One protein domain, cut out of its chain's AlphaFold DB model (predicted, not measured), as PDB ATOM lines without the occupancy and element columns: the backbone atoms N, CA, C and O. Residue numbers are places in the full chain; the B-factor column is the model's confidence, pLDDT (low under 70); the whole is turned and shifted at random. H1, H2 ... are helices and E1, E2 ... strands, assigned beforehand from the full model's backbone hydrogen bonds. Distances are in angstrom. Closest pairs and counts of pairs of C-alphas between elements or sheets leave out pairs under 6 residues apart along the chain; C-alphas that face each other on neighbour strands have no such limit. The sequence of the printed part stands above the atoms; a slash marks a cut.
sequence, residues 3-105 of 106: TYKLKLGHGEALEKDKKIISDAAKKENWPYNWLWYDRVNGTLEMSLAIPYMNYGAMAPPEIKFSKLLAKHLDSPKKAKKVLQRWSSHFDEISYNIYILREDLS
ATOM      1  N   THR A   3     156.457 -20.916 106.169       92.81
ATOM      2  CA  THR A   3     157.058 -21.849 105.213       92.81
ATOM      3  C   THR A   3     156.178 -21.895 103.973       92.81
ATOM      4  O   THR A   3     154.958 -21.988 104.081       92.81
ATOM      5  N   TYR A   4     156.794 -21.806 102.803       93.56
ATOM      6  CA  TYR A   4     156.142 -21.753 101.504       93.56
ATOM      7  C   TYR A   4     156.576 -22.964 100.685       93.56
ATOM      8  O   TYR A   4     157.757 -23.094 100.351       93.56
ATOM      9  N   LYS A   5     155.624 -23.832 100.337       93.56
ATOM     10  CA  LYS A   5     155.871 -24.960  99.436       93.56
ATOM     11  C   LYS A   5     155.747 -24.483  97.994       93.56
ATOM     12  O   LYS A   5     154.661 -24.088  97.563       93.56
ATOM     13  N   LEU A   6     156.860 -24.478  97.268       92.69
ATOM     14  CA  LEU A   6     156.946 -23.901  95.929       92.69
ATOM     15  C   LEU A   6     156.435 -24.875  94.859       92.69
ATOM     16  O   LEU A   6     156.831 -26.040  94.826       92.69
ATOM     17  N   LYS A   7     155.607 -24.368  93.940       93.44
ATOM     18  CA  LYS A   7     155.186 -25.095  92.738       93.44
ATOM     19  C   LYS A   7     156.360 -25.353  91.807       93.44
ATOM     20  O   LYS A   7     157.195 -24.475  91.567       93.44
ATOM     21  N   LEU A   8     156.378 -26.538  91.201       90.25
ATOM     22  CA  LEU A   8     157.394 -26.897  90.217       90.25
ATOM     23  C   LEU A   8     157.405 -25.893  89.050       90.25
ATOM     24  O   LEU A   8     156.359 -25.536  88.516       90.25
ATOM     25  N   GLY A   9     158.594 -25.424  88.666       90.56
ATOM     26  CA  GLY A   9     158.775 -24.464  87.570       90.56
ATOM     27  C   GLY A   9     158.549 -22.991  87.938       90.56
ATOM     28  O   GLY A   9     158.835 -22.118  87.124       90.56
ATOM     29  N   HIS A  10     158.108 -22.672  89.160       94.12
ATOM     30  CA  HIS A  10     157.869 -21.282  89.572       94.12
ATOM     31  C   HIS A  10     159.114 -20.555  90.112       94.12
ATOM     32  O   HIS A  10     159.019 -19.364  90.393       94.12
ATOM     33  N   GLY A  11     160.268 -21.223  90.239       91.19
ATOM     34  CA  GLY A  11     161.465 -20.681  90.903       91.19
ATOM     35  C   GLY A  11     161.964 -19.345  90.344       91.19
ATOM     36  O   GLY A  11     162.090 -18.380  91.090       91.19
ATOM     37  N   GLU A  12     162.177 -19.232  89.032       92.88
ATOM     38  CA  GLU A  12     162.675 -17.977  88.443       92.88
ATOM     39  C   GLU A  12     161.679 -16.816  88.619       92.88
ATOM     40  O   GLU A  12     162.055 -15.682  88.925       92.88
ATOM     41  N   ALA A  13     160.385 -17.091  88.437       95.12
ATOM     42  CA  ALA A  13     159.342 -16.086  88.603       95.12
ATOM     43  C   ALA A  13     159.193 -15.665  90.075       95.12
ATOM     44  O   ALA A  13     159.006 -14.478  90.348       95.12
ATOM     45  N   LEU A  14     159.348 -16.616  91.003       94.94
ATOM     46  CA  LEU A  14     159.379 -16.354  92.436       94.94
ATOM     47  C   LEU A  14     160.525 -15.408  92.793       94.94
ATOM     48  O   LEU A  14     160.285 -14.441  93.504       94.94
ATOM     49  N   GLU A  15     161.744 -15.635  92.295       94.62
ATOM     50  CA  GLU A  15     162.893 -14.768  92.601       94.62
ATOM     51  C   GLU A  15     162.656 -13.313  92.170       94.62
ATOM     52  O   GLU A  15     162.998 -12.375  92.898       94.62
ATOM     53  N   LYS A  16     161.998 -13.102  91.023       96.88
ATOM     54  CA  LYS A  16     161.620 -11.758  90.551       96.88
ATOM     55  C   LYS A  16     160.643 -11.080  91.515       96.88
ATOM     56  O   LYS A  16     160.838  -9.914  91.860       96.88
ATOM     57  N   ASP A  17     159.633 -11.801  91.991       97.19
ATOM     58  CA  ASP A  17     158.668 -11.256  92.951       97.19
ATOM     59  C   ASP A  17     159.259 -11.104  94.358       97.19
ATOM     60  O   ASP A  17     159.004 -10.092  95.018       97.19
ATOM     61  N   LYS A  18     160.125 -12.031  94.787       96.56
ATOM     62  CA  LYS A  18     160.883 -11.963  96.044       96.56
ATOM     63  C   LYS A  18     161.737 -10.708  96.068       96.56
ATOM     64  O   LYS A  18     161.762 -10.009  97.083       96.56
ATOM     65  N   LYS A  19     162.379 -10.368  94.945       97.62
ATOM     66  CA  LYS A  19     163.132  -9.122  94.795       97.62
ATOM     67  C   LYS A  19     162.240  -7.891  94.949       97.62
ATOM     68  O   LYS A  19     162.581  -7.025  95.743       97.62
ATOM     69  N   ILE A  20     161.092  -7.829  94.271       97.88
ATOM     70  CA  ILE A  20     160.164  -6.685  94.383       97.88
ATOM     71  C   ILE A  20     159.696  -6.494  95.835       97.88
ATOM     72  O   ILE A  20     159.711  -5.379  96.355       97.88
ATOM     73  N   ILE A  21     159.305  -7.582  96.502       97.31
ATOM     74  CA  ILE A  21     158.868  -7.563  97.906       97.31
ATOM     75  C   ILE A  21     160.012  -7.113  98.823       97.31
ATOM     76  O   ILE A  21     159.808  -6.268  99.693       97.31
ATOM     77  N   SER A  22     161.217  -7.635  98.604       97.38
ATOM     78  CA  SER A  22     162.410  -7.297  99.388       97.38
ATOM     79  C   SER A  22     162.832  -5.840  99.212       97.38
ATOM     80  O   SER A  22     163.159  -5.172 100.192       97.38
ATOM     81  N   ASP A  23     162.815  -5.332  97.980       97.94
ATOM     82  CA  ASP A  23     163.178  -3.951  97.663       97.94
ATOM     83  C   ASP A  23     162.172  -2.971  98.280       97.94
ATOM     84  O   ASP A  23     162.580  -1.969  98.868       97.94
ATOM     85  N   ALA A  24     160.874  -3.294  98.232       97.31
ATOM     86  CA  ALA A  24     159.845  -2.519  98.915       97.31
ATOM     87  C   ALA A  24     160.073  -2.509 100.432       97.31
ATOM     88  O   ALA A  24     160.122  -1.437 101.034       97.31
ATOM     89  N   ALA A  25     160.277  -3.683 101.041       96.12
ATOM     90  CA  ALA A  25     160.509  -3.806 102.479       96.12
ATOM     91  C   ALA A  25     161.727  -2.992 102.948       96.12
ATOM     92  O   ALA A  25     161.662  -2.348 103.992       96.12
ATOM     93  N   LYS A  26     162.817  -2.993 102.171       96.19
ATOM     94  CA  LYS A  26     164.031  -2.223 102.480       96.19
ATOM     95  C   LYS A  26     163.833  -0.725 102.267       96.19
ATOM     96  O   LYS A  26     164.130   0.055 103.161       96.19
ATOM     97  N   LYS A  27     163.338  -0.313 101.096       96.38
ATOM     98  CA  LYS A  27     163.254   1.109 100.719       96.38
ATOM     99  C   LYS A  27     162.249   1.882 101.566       96.38
ATOM    100  O   LYS A  27     162.465   3.053 101.859       96.38
ATOM    101  N   GLU A  28     161.162   1.231 101.957       94.31
ATOM    102  CA  GLU A  28     160.107   1.853 102.753       94.31
ATOM    103  C   GLU A  28     160.238   1.569 104.259       94.31
ATOM    104  O   GLU A  28     159.302   1.849 105.005       94.31
ATOM    105  N   ASN A  29     161.379   1.026 104.706       92.31
ATOM    106  CA  ASN A  29     161.691   0.750 106.112       92.31
ATOM    107  C   ASN A  29     160.608  -0.079 106.825       92.31
ATOM    108  O   ASN A  29     160.022   0.355 107.817       92.31
ATOM    109  N   TRP A  30     160.325  -1.279 106.312       93.12
ATOM    110  CA  TRP A  30     159.424  -2.217 106.982       93.12
ATOM    111  C   TRP A  30     159.871  -2.443 108.440       93.12
ATOM    112  O   TRP A  30     161.048  -2.727 108.659       93.12
ATOM    113  N   PRO A  31     158.975  -2.330 109.441       91.06
ATOM    114  CA  PRO A  31     159.375  -2.142 110.837       91.06
ATOM    115  C   PRO A  31     159.874  -3.414 111.532       91.06
ATOM    116  O   PRO A  31     160.215  -3.370 112.710       91.06
ATOM    117  N   TYR A  32     159.907  -4.550 110.835       91.50
ATOM    118  CA  TYR A  32     160.386  -5.810 111.393       91.50
ATOM    119  C   TYR A  32     161.710  -6.218 110.766       91.50
ATOM    120  O   TYR A  32     161.907  -6.056 109.564       91.50
ATOM    121  N   ASN A  33     162.571  -6.850 111.563       92.75
ATOM    122  CA  ASN A  33     163.676  -7.639 111.030       92.75
ATOM    123  C   ASN A  33     163.109  -8.829 110.252       92.75
ATOM    124  O   ASN A  33     162.107  -9.412 110.656       92.75
ATOM    125  N   TRP A  34     163.728  -9.213 109.141       94.88
ATOM    126  CA  TRP A  34     163.240 -10.335 108.346       94.88
ATOM    127  C   TRP A  34     164.365 -11.008 107.569       94.88
ATOM    128  O   TRP A  34     165.386 -10.392 107.262       94.88
ATOM    129  N   LEU A  35     164.159 -12.281 107.244       94.12
ATOM    130  CA  LEU A  35     165.089 -13.086 106.463       94.12
ATOM    131  C   LEU A  35     164.317 -14.068 105.575       94.12
ATOM    132  O   LEU A  35     163.398 -14.742 106.047       94.12
ATOM    133  N   TRP A  36     164.732 -14.173 104.311       94.50
ATOM    134  CA  TRP A  36     164.389 -15.316 103.464       94.50
ATOM    135  C   TRP A  36     165.390 -16.442 103.703       94.50
ATOM    136  O   TRP A  36     166.597 -16.201 103.716       94.50
ATOM    137  N   TYR A  37     164.890 -17.659 103.864       88.88
ATOM    138  CA  TYR A  37     165.700 -18.862 103.992       88.88
ATOM    139  C   TYR A  37     165.211 -19.914 103.003       88.88
ATOM    140  O   TYR A  37     164.047 -20.305 103.054       88.88
ATOM    141  N   ASP A  38     166.098 -20.381 102.132       84.88
ATOM    142  CA  ASP A  38     165.798 -21.419 101.148       84.88
ATOM    143  C   ASP A  38     166.366 -22.757 101.639       84.88
ATOM    144  O   ASP A  38     167.531 -22.843 102.044       84.88
ATOM    145  N   ARG A  39     165.553 -23.820 101.624       74.38
ATOM    146  CA  ARG A  39     166.054 -25.168 101.917       74.38
ATOM    147  C   ARG A  39     166.768 -25.712 100.685       74.38
ATOM    148  O   ARG A  39     166.165 -25.892  99.635       74.38
ATOM    149  N   VAL A  40     168.061 -26.001 100.838       66.88
ATOM    150  CA  VAL A  40     168.908 -26.553  99.763       66.88
ATOM    151  C   VAL A  40     168.640 -28.046  99.528       66.88
ATOM    152  O   VAL A  40     168.913 -28.553  98.445       66.88
ATOM    153  N   ASN A  41     168.095 -28.760 100.519       66.25
ATOM    154  CA  ASN A  41     167.883 -30.205 100.451       66.25
ATOM    155  C   ASN A  41     166.430 -30.580 100.787       66.25
ATOM    156  O   ASN A  41     165.834 -29.988 101.688       66.25
ATOM    157  N   GLY A  42     165.886 -31.592 100.103       70.94
ATOM    158  CA  GLY A  42     164.503 -32.054 100.279       70.94
ATOM    159  C   GLY A  42     163.485 -31.332  99.389       70.94
ATOM    160  O   GLY A  42     163.779 -30.970  98.251       70.94
ATOM    161  N   THR A  43     162.250 -31.181  99.880       72.94
ATOM    162  CA  THR A  43     161.177 -30.477  99.161       72.94
ATOM    163  C   THR A  43     161.558 -29.017  98.924       72.94
ATOM    164  O   THR A  43     162.100 -28.362  99.811       72.94
ATOM    165  N   LEU A  44     161.261 -28.513  97.721       80.69
ATOM    166  CA  LEU A  44     161.527 -27.134  97.315       80.69
ATOM    167  C   LEU A  44     160.694 -26.164  98.175       80.69
ATOM    168  O   LEU A  44     159.520 -25.903  97.904       80.69
ATOM    169  N   GLU A  45     161.310 -25.664  99.241       87.25
ATOM    170  CA  GLU A  45     160.674 -24.831 100.256       87.25
ATOM    171  C   GLU A  45     161.476 -23.551 100.490       87.25
ATOM    172  O   GLU A  45     162.699 -23.572 100.647       87.25
ATOM    173  N   MET A  46     160.751 -22.440 100.585       91.88
ATOM    174  CA  MET A  46     161.270 -21.150 101.032       91.88
ATOM    175  C   MET A  46     160.615 -20.807 102.365       91.88
ATOM    176  O   MET A  46     159.452 -21.127 102.597       91.88
ATOM    177  N   SER A  47     161.332 -20.132 103.253       92.50
ATOM    178  CA  SER A  47     160.816 -19.667 104.538       92.50
ATOM    179  C   SER A  47     161.019 -18.165 104.719       92.50
ATOM    180  O   SER A  47     162.048 -17.619 104.331       92.50
ATOM    181  N   LEU A  48     160.045 -17.501 105.345       94.56
ATOM    182  CA  LEU A  48     160.159 -16.137 105.859       94.56
ATOM    183  C   LEU A  48     160.265 -16.184 107.379       94.56
ATOM    184  O   LEU A  48     159.294 -16.510 108.074       94.56
ATOM    185  N   ALA A  49     161.429 -15.824 107.901       93.56
ATOM    186  CA  ALA A  49     161.639 -15.650 109.326       93.56
ATOM    187  C   ALA A  49     161.475 -14.173 109.697       93.56
ATOM    188  O   ALA A  49     162.084 -13.301 109.082       93.56
ATOM    189  N   ILE A  50     160.657 -13.908 110.715       93.88
ATOM    190  CA  ILE A  50     160.534 -12.602 111.365       93.88
ATOM    191  C   ILE A  50     160.701 -12.873 112.862       93.88
ATOM    192  O   ILE A  50     159.845 -13.564 113.427       93.88
ATOM    193  N   PRO A  51     161.810 -12.441 113.485       92.94
ATOM    194  CA  PRO A  51     162.003 -12.589 114.916       92.94
ATOM    195  C   PRO A  51     161.178 -11.540 115.665       92.94
ATOM    196  O   PRO A  51     161.108 -10.377 115.268       92.94
ATOM    197  N   TYR A  52     160.588 -11.960 116.779       91.25
ATOM    198  CA  TYR A  52     159.824 -11.103 117.677       91.25
ATOM    199  C   TYR A  52     160.315 -11.322 119.104       91.25
ATOM    200  O   TYR A  52     160.636 -12.447 119.477       91.25
ATOM    201  N   MET A  53     160.339 -10.258 119.910       88.62
ATOM    202  CA  MET A  53     160.751 -10.351 121.317       88.62
ATOM    203  C   MET A  53     159.742 -11.121 122.176       88.62
ATOM    204  O   MET A  53     160.110 -11.749 123.160       88.62
ATOM    205  N   ASN A  54     158.457 -11.035 121.832       89.69
ATOM    206  CA  ASN A  54     157.354 -11.700 122.518       89.69
ATOM    207  C   ASN A  54     156.122 -11.750 121.599       89.69
ATOM    208  O   ASN A  54     156.117 -11.166 120.514       89.69
ATOM    209  N   TYR A  55     155.055 -12.406 122.055       88.75
ATOM    210  CA  TYR A  55     153.798 -12.511 121.308       88.75
ATOM    211  C   TYR A  55     153.124 -11.166 121.024       88.75
ATOM    212  O   TYR A  55     152.521 -11.001 119.967       88.75
ATOM    213  N   GLY A  56     153.242 -10.186 121.925       89.94
ATOM    214  CA  GLY A  56     152.683  -8.848 121.715       89.94
ATOM    215  C   GLY A  56     153.327  -8.131 120.526       89.94
ATOM    216  O   GLY A  56     152.638  -7.472 119.751       89.94
ATOM    217  N   ALA A  57     154.628  -8.335 120.311       90.12
ATOM    218  CA  ALA A  57     155.353  -7.785 119.167       90.12
ATOM    219  C   ALA A  57     154.930  -8.391 117.812       90.12
ATOM    220  O   ALA A  57     155.259  -7.826 116.771       90.12
ATOM    221  N   MET A  58     154.179  -9.502 117.808       89.38
ATOM    222  CA  MET A  58     153.600 -10.103 116.597       89.38
ATOM    223  C   MET A  58     152.327  -9.389 116.126       89.38
ATOM    224  O   MET A  58     151.769  -9.759 115.088       89.38
ATOM    225  N   ALA A  59     151.842  -8.395 116.883       89.38
ATOM    226  CA  ALA A  59     150.717  -7.572 116.470       89.38
ATOM    227  C   ALA A  59     150.975  -6.988 115.070       89.38
ATOM    228  O   ALA A  59     152.099  -6.560 114.794       89.38
ATOM    229  N   PRO A  60     149.964  -6.960 114.179       86.31
ATOM    230  CA  PRO A  60     150.125  -6.384 112.854       86.31
ATOM    231  C   PRO A  60     150.637  -4.942 112.943       86.31
ATOM    232  O   PRO A  60     150.180  -4.189 113.806       86.31
ATOM    233  N   PRO A  61     151.530  -4.521 112.039       87.44
ATOM    234  CA  PRO A  61     152.040  -3.161 112.052       87.44
ATOM    235  C   PRO A  61     150.930  -2.187 111.661       87.44
ATOM    236  O   PRO A  61     150.027  -2.525 110.885       87.44
ATOM    237  N   GLU A  62     151.042  -0.951 112.141       88.19
ATOM    238  CA  GLU A  62     150.093   0.126 111.842       88.19
ATOM    239  C   GLU A  62     149.915   0.320 110.324       88.19
ATOM    240  O   GLU A  62     148.798   0.387 109.797       88.19
ATOM    241  N   ILE A  63     151.031   0.309 109.589       89.69
ATOM    242  CA  ILE A  63     151.031   0.297 108.129       89.69
ATOM    243  C   ILE A  63     151.136  -1.147 107.649       89.69
ATOM    244  O   ILE A  63     152.167  -1.794 107.787       89.69
ATOM    245  N   LYS A  64     150.079  -1.648 107.004       92.38
ATOM    246  CA  LYS A  64     150.101  -2.967 106.352       92.38
ATOM    247  C   LYS A  64     151.114  -3.002 105.205       92.38
ATOM    248  O   LYS A  64     151.194  -2.057 104.418       92.38
ATOM    249  N   PHE A  65     151.768  -4.151 105.009       93.62
ATOM    250  CA  PHE A  65     152.751  -4.343 103.933       93.62
ATOM    251  C   PHE A  65     152.180  -4.038 102.541       93.62
ATOM    252  O   PHE A  65     152.857  -3.471 101.693       93.62
ATOM    253  N   SER A  66     150.902  -4.342 102.298       94.94
ATOM    254  CA  SER A  66     150.243  -4.038 101.021       94.94
ATOM    255  C   SER A  66     150.167  -2.539 100.713       94.94
ATOM    256  O   SER A  66     150.283  -2.156  99.550       94.94
ATOM    257  N   LYS A  67     150.006  -1.685 101.735       95.44
ATOM    258  CA  LYS A  67     150.043  -0.222 101.579       95.44
ATOM    259  C   LYS A  67     151.464   0.256 101.293       95.44
ATOM    260  O   LYS A  67     151.657   1.081 100.406       95.44
ATOM    261  N   LEU A  68     152.442  -0.306 102.001       95.38
ATOM    262  CA  LEU A  68     153.859  -0.035 101.781       95.38
ATOM    263  C   LEU A  68     154.279  -0.401 100.348       95.38
ATOM    264  O   LEU A  68     154.857   0.417  99.640       95.38
ATOM    265  N   LEU A  69     153.900  -1.586  99.872       97.25
ATOM    266  CA  LEU A  69     154.172  -2.029  98.507       97.25
ATOM    267  C   LEU A  69     153.483  -1.138  97.461       97.25
ATOM    268  O   LEU A  69     154.056  -0.855  96.412       97.25
ATOM    269  N   ALA A  70     152.259  -0.677  97.735       97.38
ATOM    270  CA  ALA A  70     151.552   0.255  96.859       97.38
ATOM    271  C   ALA A  70     152.261   1.607  96.748       97.38
ATOM    272  O   ALA A  70     152.325   2.141  95.642       97.38
ATOM    273  N   LYS A  71     152.803   2.117  97.862       95.62
ATOM    274  CA  LYS A  71     153.647   3.316  97.891       95.62
ATOM    275  C   LYS A  71     154.920   3.098  97.073       95.62
ATOM    276  O   LYS A  71     155.194   3.882  96.181       95.62
ATOM    277  N   HIS A  72     155.626   1.992  97.300       96.81
ATOM    278  CA  HIS A  72     156.864   1.679  96.583       96.81
ATOM    279  C   HIS A  72     156.689   1.572  95.057       96.81
ATOM    280  O   HIS A  72     157.581   1.932  94.296       96.81
ATOM    281  N   LEU A  73     155.550   1.034  94.606       97.06
ATOM    282  CA  LEU A  73     155.245   0.821  93.186       97.06
ATOM    283  C   LEU A  73     154.461   1.976  92.541       97.06
ATOM    284  O   LEU A  73     154.025   1.837  91.389       97.06
ATOM    285  N   ASP A  74     154.204   3.046  93.299       96.81
ATOM    286  CA  ASP A  74     153.341   4.175  92.934       96.81
ATOM    287  C   ASP A  74     151.977   3.729  92.373       96.81
ATOM    288  O   ASP A  74     151.407   4.327  91.458       96.81
ATOM    289  N   SER A  75     151.460   2.589  92.847       97.56
ATOM    290  CA  SER A  75     150.227   2.012  92.319       97.56
ATOM    291  C   SER A  75     149.661   0.893  93.200       97.56
ATOM    292  O   SER A  75     150.186  -0.229  93.210       97.56
ATOM    293  N   PRO A  76     148.485   1.110  93.821       96.94
ATOM    294  CA  PRO A  76     147.739   0.051  94.503       96.94
ATOM    295  C   PRO A  76     147.400  -1.130  93.583       96.94
ATOM    296  O   PRO A  76     147.418  -2.287  94.005       96.94
ATOM    297  N   LYS A  77     147.134  -0.859  92.297       97.81
ATOM    298  CA  LYS A  77     146.818  -1.893  91.300       97.81
ATOM    299  C   LYS A  77     148.032  -2.773  90.995       97.81
ATOM    300  O   LYS A  77     147.871  -3.988  90.895       97.81
ATOM    301  N   LYS A  78     149.233  -2.191  90.862       97.56
ATOM    302  CA  LYS A  78     150.469  -2.972  90.672       97.56
ATOM    303  C   LYS A  78     150.782  -3.803  91.915       97.56
ATOM    304  O   LYS A  78     151.031  -4.995  91.774       97.56
ATOM    305  N   ALA A  79     150.668  -3.222  93.111       97.62
ATOM    306  CA  ALA A  79     150.871  -3.950  94.363       97.62
ATOM    307  C   ALA A  79     149.926  -5.148  94.503       97.62
ATOM    308  O   ALA A  79     150.375  -6.252  94.801       97.62
ATOM    309  N   LYS A  80     148.631  -4.973  94.198       97.88
ATOM    310  CA  LYS A  80     147.669  -6.084  94.190       97.88
ATOM    311  C   LYS A  80     148.093  -7.198  93.226       97.88
ATOM    312  O   LYS A  80     148.056  -8.360  93.612       97.88
ATOM    313  N   LYS A  81     148.524  -6.856  92.005       97.94
ATOM    314  CA  LYS A  81     148.998  -7.845  91.021       97.94
ATOM    315  C   LYS A  81     150.235  -8.602  91.503       97.94
ATOM    316  O   LYS A  81     150.285  -9.814  91.327       97.94
ATOM    317  N   VAL A  82     151.198  -7.911  92.116       98.00
ATOM    318  CA  VAL A  82     152.398  -8.543  92.688       98.00
ATOM    319  C   VAL A  82     152.012  -9.507  93.805       98.00
ATOM    320  O   VAL A  82     152.442 -10.648  93.777       98.00
ATOM    321  N   LEU A  83     151.141  -9.110  94.739       96.81
ATOM    322  CA  LEU A  83     150.707  -9.997  95.827       96.81
ATOM    323  C   LEU A  83     149.912 -11.213  95.322       96.81
ATOM    324  O   LEU A  83     150.053 -12.307  95.862       96.81
ATOM    325  N   GLN A  84     149.103 -11.041  94.272       97.12
ATOM    326  CA  GLN A  84     148.392 -12.148  93.631       97.12
ATOM    327  C   GLN A  84     149.360 -13.127  92.956       97.12
ATOM    328  O   GLN A  84     149.240 -14.333  93.164       97.12
ATOM    329  N   ARG A  85     150.332 -12.619  92.189       96.88
ATOM    330  CA  ARG A  85     151.362 -13.449  91.550       96.88
ATOM    331  C   ARG A  85     152.245 -14.141  92.586       96.88
ATOM    332  O   ARG A  85     152.439 -15.344  92.491       96.88
ATOM    333  N   TRP A  86     152.625 -13.427  93.643       96.56
ATOM    334  CA  TRP A  86     153.327 -13.996  94.786       96.56
ATOM    335  C   TRP A  86     152.591 -15.217  95.338       96.56
ATOM    336  O   TRP A  86     153.147 -16.307  95.394       96.56
ATOM    337  N   SER A  87     151.308 -15.056  95.680       95.06
ATOM    338  CA  SER A  87     150.510 -16.154  96.234       95.06
ATOM    339  C   SER A  87     150.339 -17.334  95.274       95.06
ATOM    340  O   SER A  87     150.188 -18.464  95.726       95.06
ATOM    341  N   SER A  88     150.389 -17.103  93.957       96.69
ATOM    342  CA  SER A  88     150.189 -18.171  92.978       96.69
ATOM    343  C   SER A  88     151.398 -19.094  92.824       96.69
ATOM    344  O   SER A  88     151.218 -20.198  92.303       96.69
ATOM    345  N   HIS A  89     152.587 -18.702  93.307       95.88
ATOM    346  CA  HIS A  89     153.791 -19.540  93.279       95.88
ATOM    347  C   HIS A  89     153.728 -20.748  94.209       95.88
ATOM    348  O   HIS A  89     154.495 -21.687  94.016       95.88
ATOM    349  N   PHE A  90     152.841 -20.750  95.199       94.81
ATOM    350  CA  PHE A  90     152.875 -21.747  96.261       94.81
ATOM    351  C   PHE A  90     151.678 -22.688  96.185       94.81
ATOM    352  O   PHE A  90     150.570 -22.274  95.834       94.81
ATOM    353  N   ASP A  91     151.915 -23.960  96.496       94.50
ATOM    354  CA  ASP A  91     150.850 -24.941  96.734       94.50
ATOM    355  C   ASP A  91     150.304 -24.812  98.153       94.50
ATOM    356  O   ASP A  91     149.116 -25.007  98.396       94.50
ATOM    357  N   GLU A  92     151.180 -24.448  99.088       93.31
ATOM    358  CA  GLU A  92     150.867 -24.386 100.505       93.31
ATOM    359  C   GLU A  92     151.686 -23.290 101.187       93.31
ATOM    360  O   GLU A  92     152.851 -23.050 100.852       93.31
ATOM    361  N   ILE A  93     151.061 -22.635 102.165       92.94
ATOM    362  CA  ILE A  93     151.710 -21.679 103.056       92.94
ATOM    363  C   ILE A  93     151.368 -22.087 104.486       92.94
ATOM    364  O   ILE A  93     150.203 -22.079 104.872       92.94
ATOM    365  N   SER A  94     152.393 -22.402 105.267       93.50
ATOM    366  CA  SER A  94     152.273 -22.777 106.673       93.50
ATOM    367  C   SER A  94     152.775 -21.650 107.573       93.50
ATOM    368  O   SER A  94     153.836 -21.076 107.321       93.50
ATOM    369  N   TYR A  95     152.029 -21.336 108.635       91.19
ATOM    370  CA  TYR A  95     152.411 -20.352 109.651       91.19
ATOM    371  C   TYR A  95     152.885 -21.067 110.916       91.19
ATOM    372  O   TYR A  95     152.098 -21.715 111.599       91.19
ATOM    373  N   ASN A  96     154.167 -20.925 111.241       89.75
ATOM    374  CA  ASN A  96     154.808 -21.604 112.362       89.75
ATOM    375  C   ASN A  96     155.320 -20.588 113.390       89.75
ATOM    376  O   ASN A  96     155.975 -19.605 113.028       89.75
ATOM    377  N   ILE A  97     155.081 -20.833 114.678       89.88
ATOM    378  CA  ILE A  97     155.667 -20.053 115.775       89.88
ATOM    379  C   ILE A  97     156.743 -20.908 116.437       89.88
ATOM    380  O   ILE A  97     156.468 -22.017 116.881       89.88
ATOM    381  N   TYR A  98     157.959 -20.372 116.510       87.50
ATOM    382  CA  TYR A  98     159.072 -20.979 117.233       87.50
ATOM    383  C   TYR A  98     159.393 -20.111 118.444       87.50
ATOM    384  O   TYR A  98     159.392 -18.884 118.338       87.50
ATOM    385  N   ILE A  99     159.657 -20.749 119.581       86.69
ATOM    386  CA  ILE A  99     160.000 -20.091 120.842       86.69
ATOM    387  C   ILE A  99     161.344 -20.650 121.287       86.69
ATOM    388  O   ILE A  99     161.540 -21.867 121.254       86.69
ATOM    389  N   LEU A 100     162.251 -19.775 121.716       85.19
ATOM    390  CA  LEU A 100     163.472 -20.211 122.375       85.19
ATOM    391  C   LEU A 100     163.114 -20.827 123.732       85.19
ATOM    392  O   LEU A 100     162.493 -20.184 124.575       85.19
ATOM    393  N   ARG A 101     163.500 -22.085 123.924       86.19
ATOM    394  CA  ARG A 101     163.407 -22.805 125.192       86.19
ATOM    395  C   ARG A 101     164.810 -22.875 125.772       86.19
ATOM    396  O   ARG A 101     165.598 -23.708 125.332       86.19
ATOM    397  N   GLU A 102     165.137 -21.965 126.688       88.06
ATOM    398  CA  GLU A 102     166.480 -21.895 127.292       88.06
ATOM    399  C   GLU A 102     166.861 -23.210 127.980       88.06
ATOM    400  O   GLU A 102     167.994 -23.653 127.872       88.06
ATOM    401  N   ASP A 103     165.891 -23.901 128.578       92.12
ATOM    402  CA  ASP A 103     166.066 -25.218 129.196       92.12
ATOM    403  C   ASP A 103     166.379 -26.352 128.201       92.12
ATOM    404  O   ASP A 103     166.794 -27.434 128.609       92.12
ATOM    405  N   LEU A 104     166.170 -26.116 126.904       86.88
ATOM    406  CA  LEU A 104     166.476 -27.040 125.808       86.88
ATOM    407  C   LEU A 104     167.611 -26.524 124.908       86.88
ATOM    408  O   LEU A 104     167.884 -27.120 123.865       86.88
ATOM    409  N   SER A 105     168.232 -25.401 125.271       73.81
ATOM    410  CA  SER A 105     169.307 -24.760 124.513       73.81
ATOM    411  C   SER A 105     170.645 -25.020 125.215       73.81
ATOM    412  O   SER A 105     170.691 -25.035 126.442       73.81
TER     413      SER A 105
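This is residues 3 to 105 of the 106 residues of an uncharacterized protein of Colwellia hornerae (UniProt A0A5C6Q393). A small, twisted four-stranded antiparallel sheet makes a wall, and to one side of it three helices form a loose triangle, H1 and H3 meeting at a slant and H2 spanning the gap between their other ends. Past E4 the printed part runs away from this body in a tail, of which residues 100 to 105 stick out. The printed part has 103 residues, with named elements in the order E1 H1 E2 E3 H2 H3 E4, and the sheet order is E2, E3, E1, E4. The class is mixed, helices and strands; the whole is only just compact, close to loose, with a radius of gyration of the C-alphas of 15.1 A, and flat, with spans of 48 by 35 by 19 A.

E1, residues 3 to 6, is an inner strand, antiparallel to E4, residues 90 to 95, at 174 degrees; N 3 and O 94 are 2.9 A apart, within hydrogen-bond range. On its other side E1 is antiparallel to E3, residues 45 to 49, at 151 degrees, with N 4 and O 46 at 2.8 A. E3 forms a hairpin with the edge strand E2, residues 35 to 38, antiparallel at 163 degrees, with N 47 and O 37 at 2.7 A. H1, residues 11 to 27, is only just on the sheet, with 5 pairs of C-alphas within 10 A; it only grazes it with residues 14 to 22. With residues 21 to 27 alone H1 touches H2, residues 65 to 72, about perpendicular at 80 degrees; the closest C-alphas, of Ala 24 and His 72, are 5.7 A apart. H3, residues 76 to 88, touches H1 at a steep tilt of 43 degrees, opposite ways, through residues 82 to 86 of H3 and 14 to 18 of H1 alone; the closest C-alphas, of Asp 17 and Trp 86, are 6.3 A apart. H2 and H3 touch at a steep tilt of 52 degrees, opposite ways, with the C-alphas of Ala 70 and Pro 76 closest at 4.5 A. H2 and H3 are not on the sheet. E1, H1, E2 and E3, H2 H3, E4 are split strand-helix-strand units, two same-way strands with another between them in the sheet; both crossovers are right-handed. In H1, H2 and H3 every O i to N i+4 pair is within hydrogen-bond range.

E1 begins at C-alpha 3, (157.058, -21.849, 105.213). H1 is 24.0 A long from first to last C-alpha, ending at C-alpha 27, (163.254, 1.109, 100.719). E2 measures 9.9 A, E3 12.9 A, H2 10.4 A and H3 18.4 A. E4, 13.5 A, ends at C-alpha 95, (152.411, -20.352, 109.651).

The C-alphas of Ser 75 and Asp 103, the two farthest apart, are 48.5 A apart. The printed part has no cut. The link from E3 to H2, residues 50 to 64, is long. The mean pLDDT of the printed part is 91.9; residues 40 to 41 are under 70.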